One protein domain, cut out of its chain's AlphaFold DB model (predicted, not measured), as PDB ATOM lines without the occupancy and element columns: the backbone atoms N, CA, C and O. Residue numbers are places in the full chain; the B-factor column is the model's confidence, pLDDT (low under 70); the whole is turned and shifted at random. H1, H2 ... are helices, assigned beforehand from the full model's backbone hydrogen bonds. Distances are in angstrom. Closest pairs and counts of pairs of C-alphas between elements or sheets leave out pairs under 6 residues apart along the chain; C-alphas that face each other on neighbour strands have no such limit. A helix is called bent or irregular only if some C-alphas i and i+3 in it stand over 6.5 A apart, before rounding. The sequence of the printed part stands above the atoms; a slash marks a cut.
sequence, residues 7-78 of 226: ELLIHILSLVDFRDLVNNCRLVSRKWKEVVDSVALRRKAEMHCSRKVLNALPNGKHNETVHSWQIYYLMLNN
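Overview. This is residues 7 to 78 of the 226 residues of an uncharacterized protein of Laodelphax striatellus (UniProt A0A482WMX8). A long bent helix, H3, forms the core of a small helical body, and three other helices pack on it: H1 and H2 from the first part and H5 from the last, with H2 folding back against H3a as a hairpin and H5 side by side with H3b. Beyond H3b lies the short H4, and from there a long loop swings out, of which residues 58 to 65 stick out from the body, before the chain returns to H5. The 72 residues printed include five named helices, in the order H1, H2, H3, H4, H5, and no named strand; the class is all helix. The whole is compact, with a radius of gyration of the C-alphas of 12.2 A, and spans 35 by 23 by 19 A.

Along the chain. H1 is residues 7 to 14, 10.6 A long, and begins at C-alpha 7 at (-44.806, -9.480, 10.950). H2 is residues 18 to 28, 15.0 A long; it is irregular, but only just: C-alphas 23 and 26 are 6.6 A apart. H3, residues 30 to 48, was assigned by its hydrogen bonds as one helix, but is bent: C-alphas 38 and 41 are 7.3 A apart. Its arms are H3a, residues 30 to 38, 12.2 A, and H3b, residues 41 to 48, 10.4 A, at a steep tilt of 43 degrees. H4 is residues 51 to 54, 5.0 A. H5 is residues 69 to 76, 10.7 A, ending at C-alpha 76 at (-49.174, -13.635, -10.537).

Arrangement. H3 is the hub, touching H1, H2 and H5. H1 touches H3a at a steep tilt of 66 degrees, the closest C-alphas being those of Ile 10 and Val 35, 6.6 A apart. H2 and H3a form a helical hairpin, opposite ways at a shallow tilt of 27 degrees, closest at the C-alphas of Arg 26 and Lys 33, 4.1 A. H5 touches H3b, the same way at a shallow tilt of 15 degrees; the closest C-alphas are those of Arg 42 and Tyr 72, 5.8 A. H2 also touches H5, closest at the C-alphas of Phe 18 and Tyr 73, 7.2 A. H4 is close to but not clearly touching H3b, the closest C-alphas being those of Glu 46 and Leu 54, 7.3 A. H1 and H5 are apart. In H1, H3a, H3b and H5 every O i to N i+4 pair is within hydrogen-bond range; in H2 3 of 7 are, and 3 of 8 O i to N i+3 pairs, while H4 is too short for an O i to N i+4 pair.

Size, cuts and confidence. The C-alphas farthest apart, those of Val 28 and Lys 61, are 36.0 A apart. The printed part has no cut. The link from H4 to H5, 14 residues, is long; the other three are tight. Residues 58 to 65 stand free. The mean pLDDT of the printed part is 84.2, and residues 57 to 67 are under 70.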
ATOM      1  N   GLU A   7     -45.907  -8.704  11.515       90.81
ATOM      2  CA  GLU A   7     -44.806  -9.480  10.950       90.81
ATOM      3  C   GLU A   7     -45.175 -10.960  10.824       90.81
ATOM      4  O   GLU A   7     -44.973 -11.567   9.771       90.81
ATOM      5  N   LEU A   8     -45.787 -11.528  11.870       92.75
ATOM      6  CA  LEU A   8     -46.272 -12.909  11.849       92.75
ATOM      7  C   LEU A   8     -47.440 -13.069  10.878       92.75
ATOM      8  O   LEU A   8     -47.509 -14.064  10.163       92.75
ATOM      9  N   LEU A   9     -48.326 -12.071  10.797       94.00
ATOM     10  CA  LEU A   9     -49.406 -12.071   9.815       94.00
ATOM     11  C   LEU A   9     -48.867 -12.053   8.376       94.00
ATOM     12  O   LEU A   9     -49.340 -12.823   7.545       94.00
ATOM     13  N   ILE A  10     -47.858 -11.227   8.082       91.94
ATOM     14  CA  ILE A  10     -47.189 -11.217   6.772       91.94
ATOM     15  C   ILE A  10     -46.582 -12.589   6.472       91.94
ATOM     16  O   ILE A  10     -46.738 -13.087   5.357       91.94
ATOM     17  N   HIS A  11     -45.909 -13.207   7.448       90.88
ATOM     18  CA  HIS A  11     -45.309 -14.526   7.270       90.88
ATOM     19  C   HIS A  11     -46.368 -15.590   6.956       90.88
ATOM     20  O   HIS A  11     -46.259 -16.267   5.936       90.88
ATOM     21  N   ILE A  12     -47.442 -15.667   7.747       92.94
ATOM     22  CA  ILE A  12     -48.562 -16.593   7.510       92.94
ATOM     23  C   ILE A  12     -49.168 -16.372   6.118       92.94
ATOM     24  O   ILE A  12     -49.313 -17.321   5.353       92.94
ATOM     25  N   LEU A  13     -49.472 -15.124   5.749       93.88
ATOM     26  CA  LEU A  13     -50.066 -14.805   4.448       93.88
ATOM     27  C   LEU A  13     -49.116 -15.097   3.278       93.88
ATOM     28  O   LEU A  13     -49.575 -15.433   2.190       93.88
ATOM     29  N   SER A  14     -47.798 -15.028   3.472       89.50
ATOM     30  CA  SER A  14     -46.843 -15.362   2.406       89.50
ATOM     31  C   SER A  14     -46.930 -16.832   1.960       89.50
ATOM     32  O   SER A  14     -46.672 -17.139   0.791       89.50
ATOM     33  N   LEU A  15     -47.385 -17.716   2.855       91.50
ATOM     34  CA  LEU A  15     -47.579 -19.146   2.606       91.50
ATOM     35  C   LEU A  15     -48.891 -19.468   1.871       91.50
ATOM     36  O   LEU A  15     -49.026 -20.552   1.313       91.50
ATOM     37  N   VAL A  16     -49.850 -18.539   1.835       94.81
ATOM     38  CA  VAL A  16     -51.171 -18.743   1.216       94.81
ATOM     39  C   VAL A  16     -51.100 -18.526  -0.301       94.81
ATOM     40  O   VAL A  16     -50.331 -17.688  -0.779       94.81
ATOM     41  N   ASP A  17     -51.887 -19.262  -1.092       94.56
ATOM     42  CA  ASP A  17     -51.984 -19.024  -2.538       94.56
ATOM     43  C   ASP A  17     -52.485 -17.601  -2.847       94.56
ATOM     44  O   ASP A  17     -53.310 -17.032  -2.132       94.56
ATOM     45  N   PHE A  18     -52.000 -16.997  -3.931       94.00
ATOM     46  CA  PHE A  18     -52.339 -15.610  -4.249       94.00
ATOM     47  C   PHE A  18     -53.825 -15.397  -4.567       94.00
ATOM     48  O   PHE A  18     -54.343 -14.297  -4.349       94.00
ATOM     49  N   ARG A  19     -54.529 -16.421  -5.071       93.31
ATOM     50  CA  ARG A  19     -55.973 -16.347  -5.311       93.31
ATOM     51  C   ARG A  19     -56.725 -16.324  -3.992       93.31
ATOM     52  O   ARG A  19     -57.634 -15.514  -3.842       93.31
ATOM     53  N   ASP A  20     -56.306 -17.134  -3.026       95.75
ATOM     54  CA  ASP A  20     -56.883 -17.138  -1.681       95.75
ATOM     55  C   ASP A  20     -56.583 -15.847  -0.923       95.75
ATOM     56  O   ASP A  20     -57.467 -15.310  -0.252       95.75
ATOM     57  N   LEU A  21     -55.387 -15.277  -1.107       95.56
ATOM     58  CA  LEU A  21     -55.070 -13.951  -0.584       95.56
ATOM     59  C   LEU A  21     -56.101 -12.917  -1.047       95.56
ATOM     60  O   LEU A  21     -56.637 -12.169  -0.230       95.56
ATOM     61  N   VAL A  22     -56.415 -12.894  -2.345       93.62
ATOM     62  CA  VAL A  22     -57.338 -11.910  -2.927       93.62
ATOM     63  C   VAL A  22     -58.806 -12.200  -2.618       93.62
ATOM     64  O   VAL A  22     -59.551 -11.259  -2.333       93.62
ATOM     65  N   ASN A  23     -59.223 -13.463  -2.688       92.75
ATOM     66  CA  ASN A  23     -60.634 -13.844  -2.628       92.75
ATOM     67  C   ASN A  23     -61.125 -14.105  -1.201       92.75
ATOM     68  O   ASN A  23     -62.294 -13.858  -0.924       92.75
ATOM     69  N   ASN A  24     -60.247 -14.559  -0.301       95.94
ATOM     70  CA  ASN A  24     -60.624 -15.034   1.031       95.94
ATOM     71  C   ASN A  24     -59.964 -14.198   2.139       95.94
ATOM     72  O   ASN A  24     -60.655 -13.607   2.967       95.94
ATOM     73  N   CYS A  25     -58.633 -14.062   2.138       95.56
ATOM     74  CA  CYS A  25     -57.900 -13.409   3.232       95.56
ATOM     75  C   CYS A  25     -58.268 -11.930   3.408       95.56
ATOM     76  O   CYS A  25     -58.375 -11.441   4.533       95.56
ATOM     77  N   ARG A  26     -58.525 -11.212   2.311       94.81
ATOM     78  CA  ARG A  26     -58.963  -9.803   2.351       94.81
ATOM     79  C   ARG A  26     -60.336  -9.591   2.985       94.81
ATOM     80  O   ARG A  26     -60.648  -8.460   3.342       94.81
ATOM     81  N   LEU A  27     -61.152 -10.638   3.096       95.94
ATOM     82  CA  LEU A  27     -62.487 -10.569   3.691       95.94
ATOM     83  C   LEU A  27     -62.471 -10.841   5.201       95.94
ATOM     84  O   LEU A  27     -63.463 -10.576   5.870       95.94
ATOM     85  N   VAL A  28     -61.353 -11.335   5.749       95.69
ATOM     86  CA  VAL A  28     -61.240 -11.736   7.163       95.69
ATOM     87  C   VAL A  28     -61.307 -10.534   8.107       95.69
ATOM     88  O   VAL A  28     -62.032 -10.555   9.097       95.69
ATOM     89  N   SER A  29     -60.517  -9.491   7.844       94.50
ATOM     90  CA  SER A  29     -60.517  -8.252   8.630       94.50
ATOM     91  C   SER A  29     -59.856  -7.108   7.862       94.50
ATOM     92  O   SER A  29     -59.122  -7.331   6.894       94.50
ATOM     93  N   ARG A  30     -60.048  -5.871   8.338       93.62
ATOM     94  CA  ARG A  30     -59.375  -4.684   7.789       93.62
ATOM     95  C   ARG A  30     -57.849  -4.824   7.813       93.62
ATOM     96  O   ARG A  30     -57.209  -4.575   6.799       93.62
ATOM     97  N   LYS A  31     -57.293  -5.321   8.924       93.81
ATOM     98  CA  LYS A  31     -55.851  -5.561   9.076       93.81
ATOM     99  C   LYS A  31     -55.324  -6.554   8.036       93.81
ATOM    100  O   LYS A  31     -54.299  -6.309   7.411       93.81
ATOM    101  N   TRP A  32     -56.031  -7.665   7.816       95.94
ATOM    102  CA  TRP A  32     -55.636  -8.654   6.805       95.94
ATOM    103  C   TRP A  32     -55.672  -8.060   5.402       95.94
ATOM    104  O   TRP A  32     -54.719  -8.216   4.645       95.94
ATOM    105  N   LYS A  33     -56.736  -7.325   5.075       94.44
ATOM    106  CA  LYS A  33     -56.854  -6.629   3.796       94.44
ATOM    107  C   LYS A  33     -55.697  -5.659   3.553       94.44
ATOM    108  O   LYS A  33     -55.132  -5.679   2.466       94.44
ATOM    109  N   GLU A  34     -55.342  -4.845   4.542       92.88
ATOM    110  CA  GLU A  34     -54.235  -3.886   4.448       92.88
ATOM    111  C   GLU A  34     -52.894  -4.593   4.216       92.88
ATOM    112  O   GLU A  34     -52.138  -4.194   3.332       92.88
ATOM    113  N   VAL A  35     -52.621  -5.694   4.926       93.94
ATOM    114  CA  VAL A  35     -51.392  -6.484   4.736       93.94
ATOM    115  C   VAL A  35     -51.346  -7.159   3.361       93.94
ATOM    116  O   VAL A  35     -50.298  -7.157   2.706       93.94
ATOM    117  N   VAL A  36     -52.470  -7.719   2.900       94.69
ATOM    118  CA  VAL A  36     -52.559  -8.332   1.568       94.69
ATOM    119  C   VAL A  36     -52.323  -7.300   0.473       94.69
ATOM    120  O   VAL A  36     -51.520  -7.547  -0.431       94.69
ATOM    121  N   ASP A  37     -53.002  -6.154   0.571       91.00
ATOM    122  CA  ASP A  37     -52.985  -5.122  -0.463       91.00
ATOM    123  C   ASP A  37     -51.633  -4.380  -0.528       91.00
ATOM    124  O   ASP A  37     -51.288  -3.861  -1.589       91.00
ATOM    125  N   SER A  38     -50.854  -4.353   0.565       86.75
ATOM    126  CA  SER A  38     -49.578  -3.619   0.649       86.75
ATOM    127  C   SER A  38     -48.319  -4.476   0.456       86.75
ATOM    128  O   SER A  38     -47.410  -4.062  -0.263       86.75
ATOM    129  N   VAL A  39     -48.226  -5.653   1.091       88.94
ATOM    130  CA  VAL A  39     -46.960  -6.410   1.182       88.94
ATOM    131  C   VAL A  39     -47.084  -7.841   0.672       88.94
ATOM    132  O   VAL A  39     -46.197  -8.298  -0.050       88.94
ATOM    133  N   ALA A  40     -48.150  -8.566   1.027       91.94
ATOM    134  CA  ALA A  40     -48.194 -10.011   0.784       91.94
ATOM    135  C   ALA A  40     -48.153 -10.352  -0.717       91.94
ATOM    136  O   ALA A  40     -47.338 -11.170  -1.146       91.94
ATOM    137  N   LEU A  41     -48.981  -9.684  -1.530       91.38
ATOM    138  CA  LEU A  41     -49.021  -9.918  -2.979       91.38
ATOM    139  C   LEU A  41     -47.758  -9.432  -3.684       91.38
ATOM    140  O   LEU A  41     -47.275 -10.106  -4.590       91.38
ATOM    141  N   ARG A  42     -47.198  -8.303  -3.239       89.62
ATOM    142  CA  ARG A  42     -45.939  -7.771  -3.764       89.62
ATOM    143  C   ARG A  42     -44.802  -8.772  -3.586       89.62
ATOM    144  O   ARG A  42     -44.179  -9.155  -4.569       89.62
ATOM    145  N   ARG A  43     -44.577  -9.244  -2.354       88.50
ATOM    146  CA  ARG A  43     -43.521 -10.227  -2.061       88.50
ATOM    147  C   ARG A  43     -43.721 -11.507  -2.860       88.50
ATOM    148  O   ARG A  43     -42.767 -12.064  -3.389       88.50
ATOM    149  N   LYS A  44     -44.969 -11.965  -2.985       90.94
ATOM    150  CA  LYS A  44     -45.284 -13.153  -3.783       90.94
ATOM    151  C   LYS A  44     -44.959 -12.930  -5.266       90.94
ATOM    152  O   LYS A  44     -44.334 -13.791  -5.874       90.94
ATOM    153  N   ALA A  45     -45.299 -11.775  -5.836       89.56
ATOM    154  CA  ALA A  45     -44.927 -11.436  -7.210       89.56
ATOM    155  C   ALA A  45     -43.401 -11.368  -7.396       89.56
ATOM    156  O   ALA A  45     -42.889 -11.933  -8.355       89.56
ATOM    157  N   GLU A  46     -42.666 -10.750  -6.468       87.81
ATOM    158  CA  GLU A  46     -41.195 -10.674  -6.505       87.81
ATOM    159  C   GLU A  46     -40.525 -12.061  -6.469       87.81
ATOM    160  O   GLU A  46     -39.490 -12.249  -7.103       87.81
ATOM    161  N   MET A  47     -41.121 -13.039  -5.776       88.38
ATOM    162  CA  MET A  47     -40.598 -14.411  -5.693       88.38
ATOM    163  C   MET A  47     -40.943 -15.286  -6.905       88.38
ATOM    164  O   MET A  47     -40.162 -16.166  -7.258       88.38
ATOM    165  N   HIS A  48     -42.117 -15.096  -7.516       89.25
ATOM    166  CA  HIS A  48     -42.643 -16.030  -8.523       89.25
ATOM    167  C   HIS A  48     -42.650 -15.490  -9.956       89.25
ATOM    168  O   HIS A  48     -42.762 -16.273 -10.899       89.25
ATOM    169  N   CYS A  49     -42.546 -14.177 -10.153       88.88
ATOM    170  CA  CYS A  49     -42.553 -13.581 -11.484       88.88
ATOM    171  C   CYS A  49     -41.132 -13.431 -12.032       88.88
ATOM    172  O   CYS A  49     -40.189 -13.105 -11.313       88.88
ATOM    173  N   SER A  50     -40.975 -13.607 -13.345       86.00
ATOM    174  CA  SER A  50     -39.694 -13.356 -14.009       86.00
ATOM    175  C   SER A  50     -39.331 -11.868 -13.975       86.00
ATOM    176  O   SER A  50     -40.203 -10.993 -13.947       86.00
ATOM    177  N   ARG A  51     -38.032 -11.555 -14.078       81.94
ATOM    178  CA  ARG A  51     -37.553 -10.166 -14.167       81.94
ATOM    179  C   ARG A  51     -38.203  -9.401 -15.328       81.94
ATOM    180  O   ARG A  51     -38.502  -8.223 -15.173       81.94
ATOM    181  N   LYS A  52     -38.483 -10.069 -16.456       82.56
ATOM    182  CA  LYS A  52     -39.206  -9.489 -17.601       82.56
ATOM    183  C   LYS A  52     -40.612  -9.021 -17.208       82.56
ATOM    184  O   LYS A  52     -40.996  -7.921 -17.580       82.56
ATOM    185  N   VAL A  53     -41.352  -9.816 -16.430       83.25
ATOM    186  CA  VAL A  53     -42.689  -9.449 -15.929       83.25
ATOM    187  C   VAL A  53     -42.602  -8.321 -14.903       83.25
ATOM    188  O   VAL A  53     -43.362  -7.363 -15.000       83.25
ATOM    189  N   LEU A  54     -41.654  -8.392 -13.963       81.81
ATOM    190  CA  LEU A  54     -41.450  -7.341 -12.958       81.81
ATOM    191  C   LEU A  54     -41.081  -5.991 -13.599       81.81
ATOM    192  O   LEU A  54     -41.572  -4.955 -13.165       81.81
ATOM    193  N   ASN A  55     -40.290  -6.014 -14.674       78.25
ATOM    194  CA  ASN A  55     -39.900  -4.828 -15.440       78.25
ATOM    195  C   ASN A  55     -40.950  -4.386 -16.479       78.25
ATOM    196  O   ASN A  55     -40.761  -3.358 -17.125       78.25
ATOM    197  N   ALA A  56     -42.023  -5.158 -16.698       70.75
ATOM    198  CA  ALA A  56     -43.051  -4.822 -17.689       70.75
ATOM    199  C   ALA A  56     -43.930  -3.641 -17.252       70.75
ATOM    200  O   ALA A  56     -44.636  -3.059 -18.078       70.75
ATOM    201  N   LEU A  57     -43.896  -3.282 -15.967       65.62
ATOM    202  CA  LEU A  57     -44.499  -2.047 -15.497       65.62
ATOM    203  C   LEU A  57     -43.583  -0.876 -15.847       65.62
ATOM    204  O   LEU A  57     -42.368  -0.985 -15.676       65.62
ATOM    205  N   PRO A  58     -44.134   0.259 -16.304       55.38
ATOM    206  CA  PRO A  58     -43.351   1.474 -16.377       55.38
ATOM    207  C   PRO A  58     -42.823   1.759 -14.971       55.38
ATOM    208  O   PRO A  58     -43.607   2.041 -14.063       55.38
ATOM    209  N   ASN A  59     -41.503   1.697 -14.789       48.88
ATOM    210  CA  ASN A  59     -40.879   2.420 -13.695       48.88
ATOM    211  C   ASN A  59     -41.247   3.878 -13.944       48.88
ATOM    212  O   ASN A  59     -40.723   4.498 -14.875       48.88
ATOM    213  N   GLY A  60     -42.195   4.402 -13.166       39.97
ATOM    214  CA  GLY A  60     -42.349   5.838 -13.054       39.97
ATOM    215  C   GLY A  60     -40.960   6.370 -12.746       39.97
ATOM    216  O   GLY A  60     -40.357   5.999 -11.738       39.97
ATOM    217  N   LYS A  61     -40.386   7.142 -13.673       34.66
ATOM    218  CA  LYS A  61     -39.223   7.954 -13.343       34.66
ATOM    219  C   LYS A  61     -39.645   8.741 -12.101       34.66
ATOM    220  O   LYS A  61     -40.663   9.423 -12.158       34.66
ATOM    221  N   HIS A  62     -38.879   8.581 -11.026       32.69
ATOM    222  CA  HIS A  62     -39.140   9.023  -9.651       32.69
ATOM    223  C   HIS A  62     -39.888   8.008  -8.766       32.69
ATOM    224  O   HIS A  62     -41.074   7.745  -8.927       32.69
ATOM    225  N   ASN A  63     -39.104   7.438  -7.843       40.12
ATOM    226  CA  ASN A  63     -39.416   6.933  -6.504       40.12
ATOM    227  C   ASN A  63     -40.913   6.847  -6.115       40.12
ATOM    228  O   ASN A  63     -41.622   7.844  -6.125       40.12
ATOM    229  N   GLU A  64     -41.327   5.663  -5.635       43.06
ATOM    230  CA  GLU A  64     -42.501   5.451  -4.756       43.06
ATOM    231  C   GLU A  64     -43.913   5.351  -5.366       43.06
ATOM    232  O   GLU A  64     -44.894   5.698  -4.713       43.06
ATOM    233  N   THR A  65     -44.102   4.741  -6.539       48.84
ATOM    234  CA  THR A  65     -45.444   4.203  -6.849       48.84
ATOM    235  C   THR A  65     -45.560   2.754  -6.385       48.84
ATOM    236  O   THR A  65     -45.194   1.813  -7.084       48.84
ATOM    237  N   VAL A  66     -46.089   2.562  -5.170       57.59
ATOM    238  CA  VAL A  66     -46.631   1.264  -4.741       57.59
ATOM    239  C   VAL A  66     -47.724   0.893  -5.739       57.59
ATOM    240  O   VAL A  66     -48.802   1.486  -5.740       57.59
ATOM    241  N   HIS A  67     -47.440  -0.056  -6.633       68.56
ATOM    242  CA  HIS A  67     -48.463  -0.565  -7.540       68.56
ATOM    243  C   HIS A  67     -49.640  -1.111  -6.730       68.56
ATOM    244  O   HIS A  67     -49.456  -1.721  -5.675       68.56
ATOM    245  N   SER A  68     -50.857  -0.889  -7.220       84.44
ATOM    246  CA  SER A  68     -52.045  -1.412  -6.559       84.44
ATOM    247  C   SER A  68     -51.995  -2.943  -6.504       84.44
ATOM    248  O   SER A  68     -51.422  -3.595  -7.381       84.44
ATOM    249  N   TRP A  69     -52.612  -3.544  -5.485       88.94
ATOM    250  CA  TRP A  69     -52.652  -5.002  -5.317       88.94
ATOM    251  C   TRP A  69     -53.149  -5.738  -6.576       88.94
ATOM    252  O   TRP A  69     -52.723  -6.863  -6.840       88.94
ATOM    253  N   GLN A  70     -54.013  -5.094  -7.377       90.38
ATOM    254  CA  GLN A  70     -54.500  -5.616  -8.653       90.38
ATOM    255  C   GLN A  70     -53.353  -5.892  -9.629       90.38
ATOM    256  O   GLN A  70     -53.401  -6.884 -10.347       90.38
ATOM    257  N   ILE A  71     -52.320  -5.049  -9.657       88.88
ATOM    258  CA  ILE A  71     -51.173  -5.221 -10.549       88.88
ATOM    259  C   ILE A  71     -50.373  -6.464 -10.163       88.88
ATOM    260  O   ILE A  71     -50.113  -7.304 -11.020       88.88
ATOM    261  N   TYR A  72     -50.059  -6.642  -8.877       90.00
ATOM    262  CA  TYR A  72     -49.375  -7.852  -8.406       90.00
ATOM    263  C   TYR A  72     -50.221  -9.108  -8.635       90.00
ATOM    264  O   TYR A  72     -49.699 -10.144  -9.040       90.00
ATOM    265  N   TYR A  73     -51.540  -9.012  -8.451       91.62
ATOM    266  CA  TYR A  73     -52.460 -10.092  -8.796       91.62
ATOM    267  C   TYR A  73     -52.407 -10.440 -10.292       91.62
ATOM    268  O   TYR A  73     -52.344 -11.615 -10.645       91.62
ATOM    269  N   LEU A  74     -52.390  -9.449 -11.187       90.69
ATOM    270  CA  LEU A  74     -52.260  -9.676 -12.631       90.69
ATOM    271  C   LEU A  74     -50.885 -10.252 -13.014       90.69
ATOM    272  O   LEU A  74     -50.812 -11.127 -13.876       90.69
ATOM    273  N   MET A  75     -49.808  -9.831 -12.345       89.62
ATOM    274  CA  MET A  75     -48.474 -10.425 -12.506       89.62
ATOM    275  C   MET A  75     -48.476 -11.906 -12.148       89.62
ATOM    276  O   MET A  75     -48.016 -12.724 -12.938       89.62
ATOM    277  N   LEU A  76     -49.063 -12.252 -11.002       91.25
ATOM    278  CA  LEU A  76     -49.174 -13.635 -10.537       91.25
ATOM    279  C   LEU A  76     -50.099 -14.487 -11.424       91.25
ATOM    280  O   LEU A  76     -49.912 -15.695 -11.520       91.25
ATOM    281  N   ASN A  77     -51.043 -13.866 -12.142       91.00
ATOM    282  CA  ASN A  77     -51.819 -14.523 -13.204       91.00
ATOM    283  C   ASN A  77     -51.066 -14.655 -14.540       91.00
ATOM    284  O   ASN A  77     -51.622 -15.197 -15.496       91.00
ATOM    285  N   ASN A  78     -49.816 -14.190 -14.626       88.38
ATOM    286  CA  ASN A  78     -48.968 -14.297 -15.813       88.38
ATOM    287  C   ASN A  78     -49.626 -13.715 -17.084       88.38
ATOM    288  O   ASN A  78     -49.610 -14.333 -18.153       88.38
TER     289      ASN A  78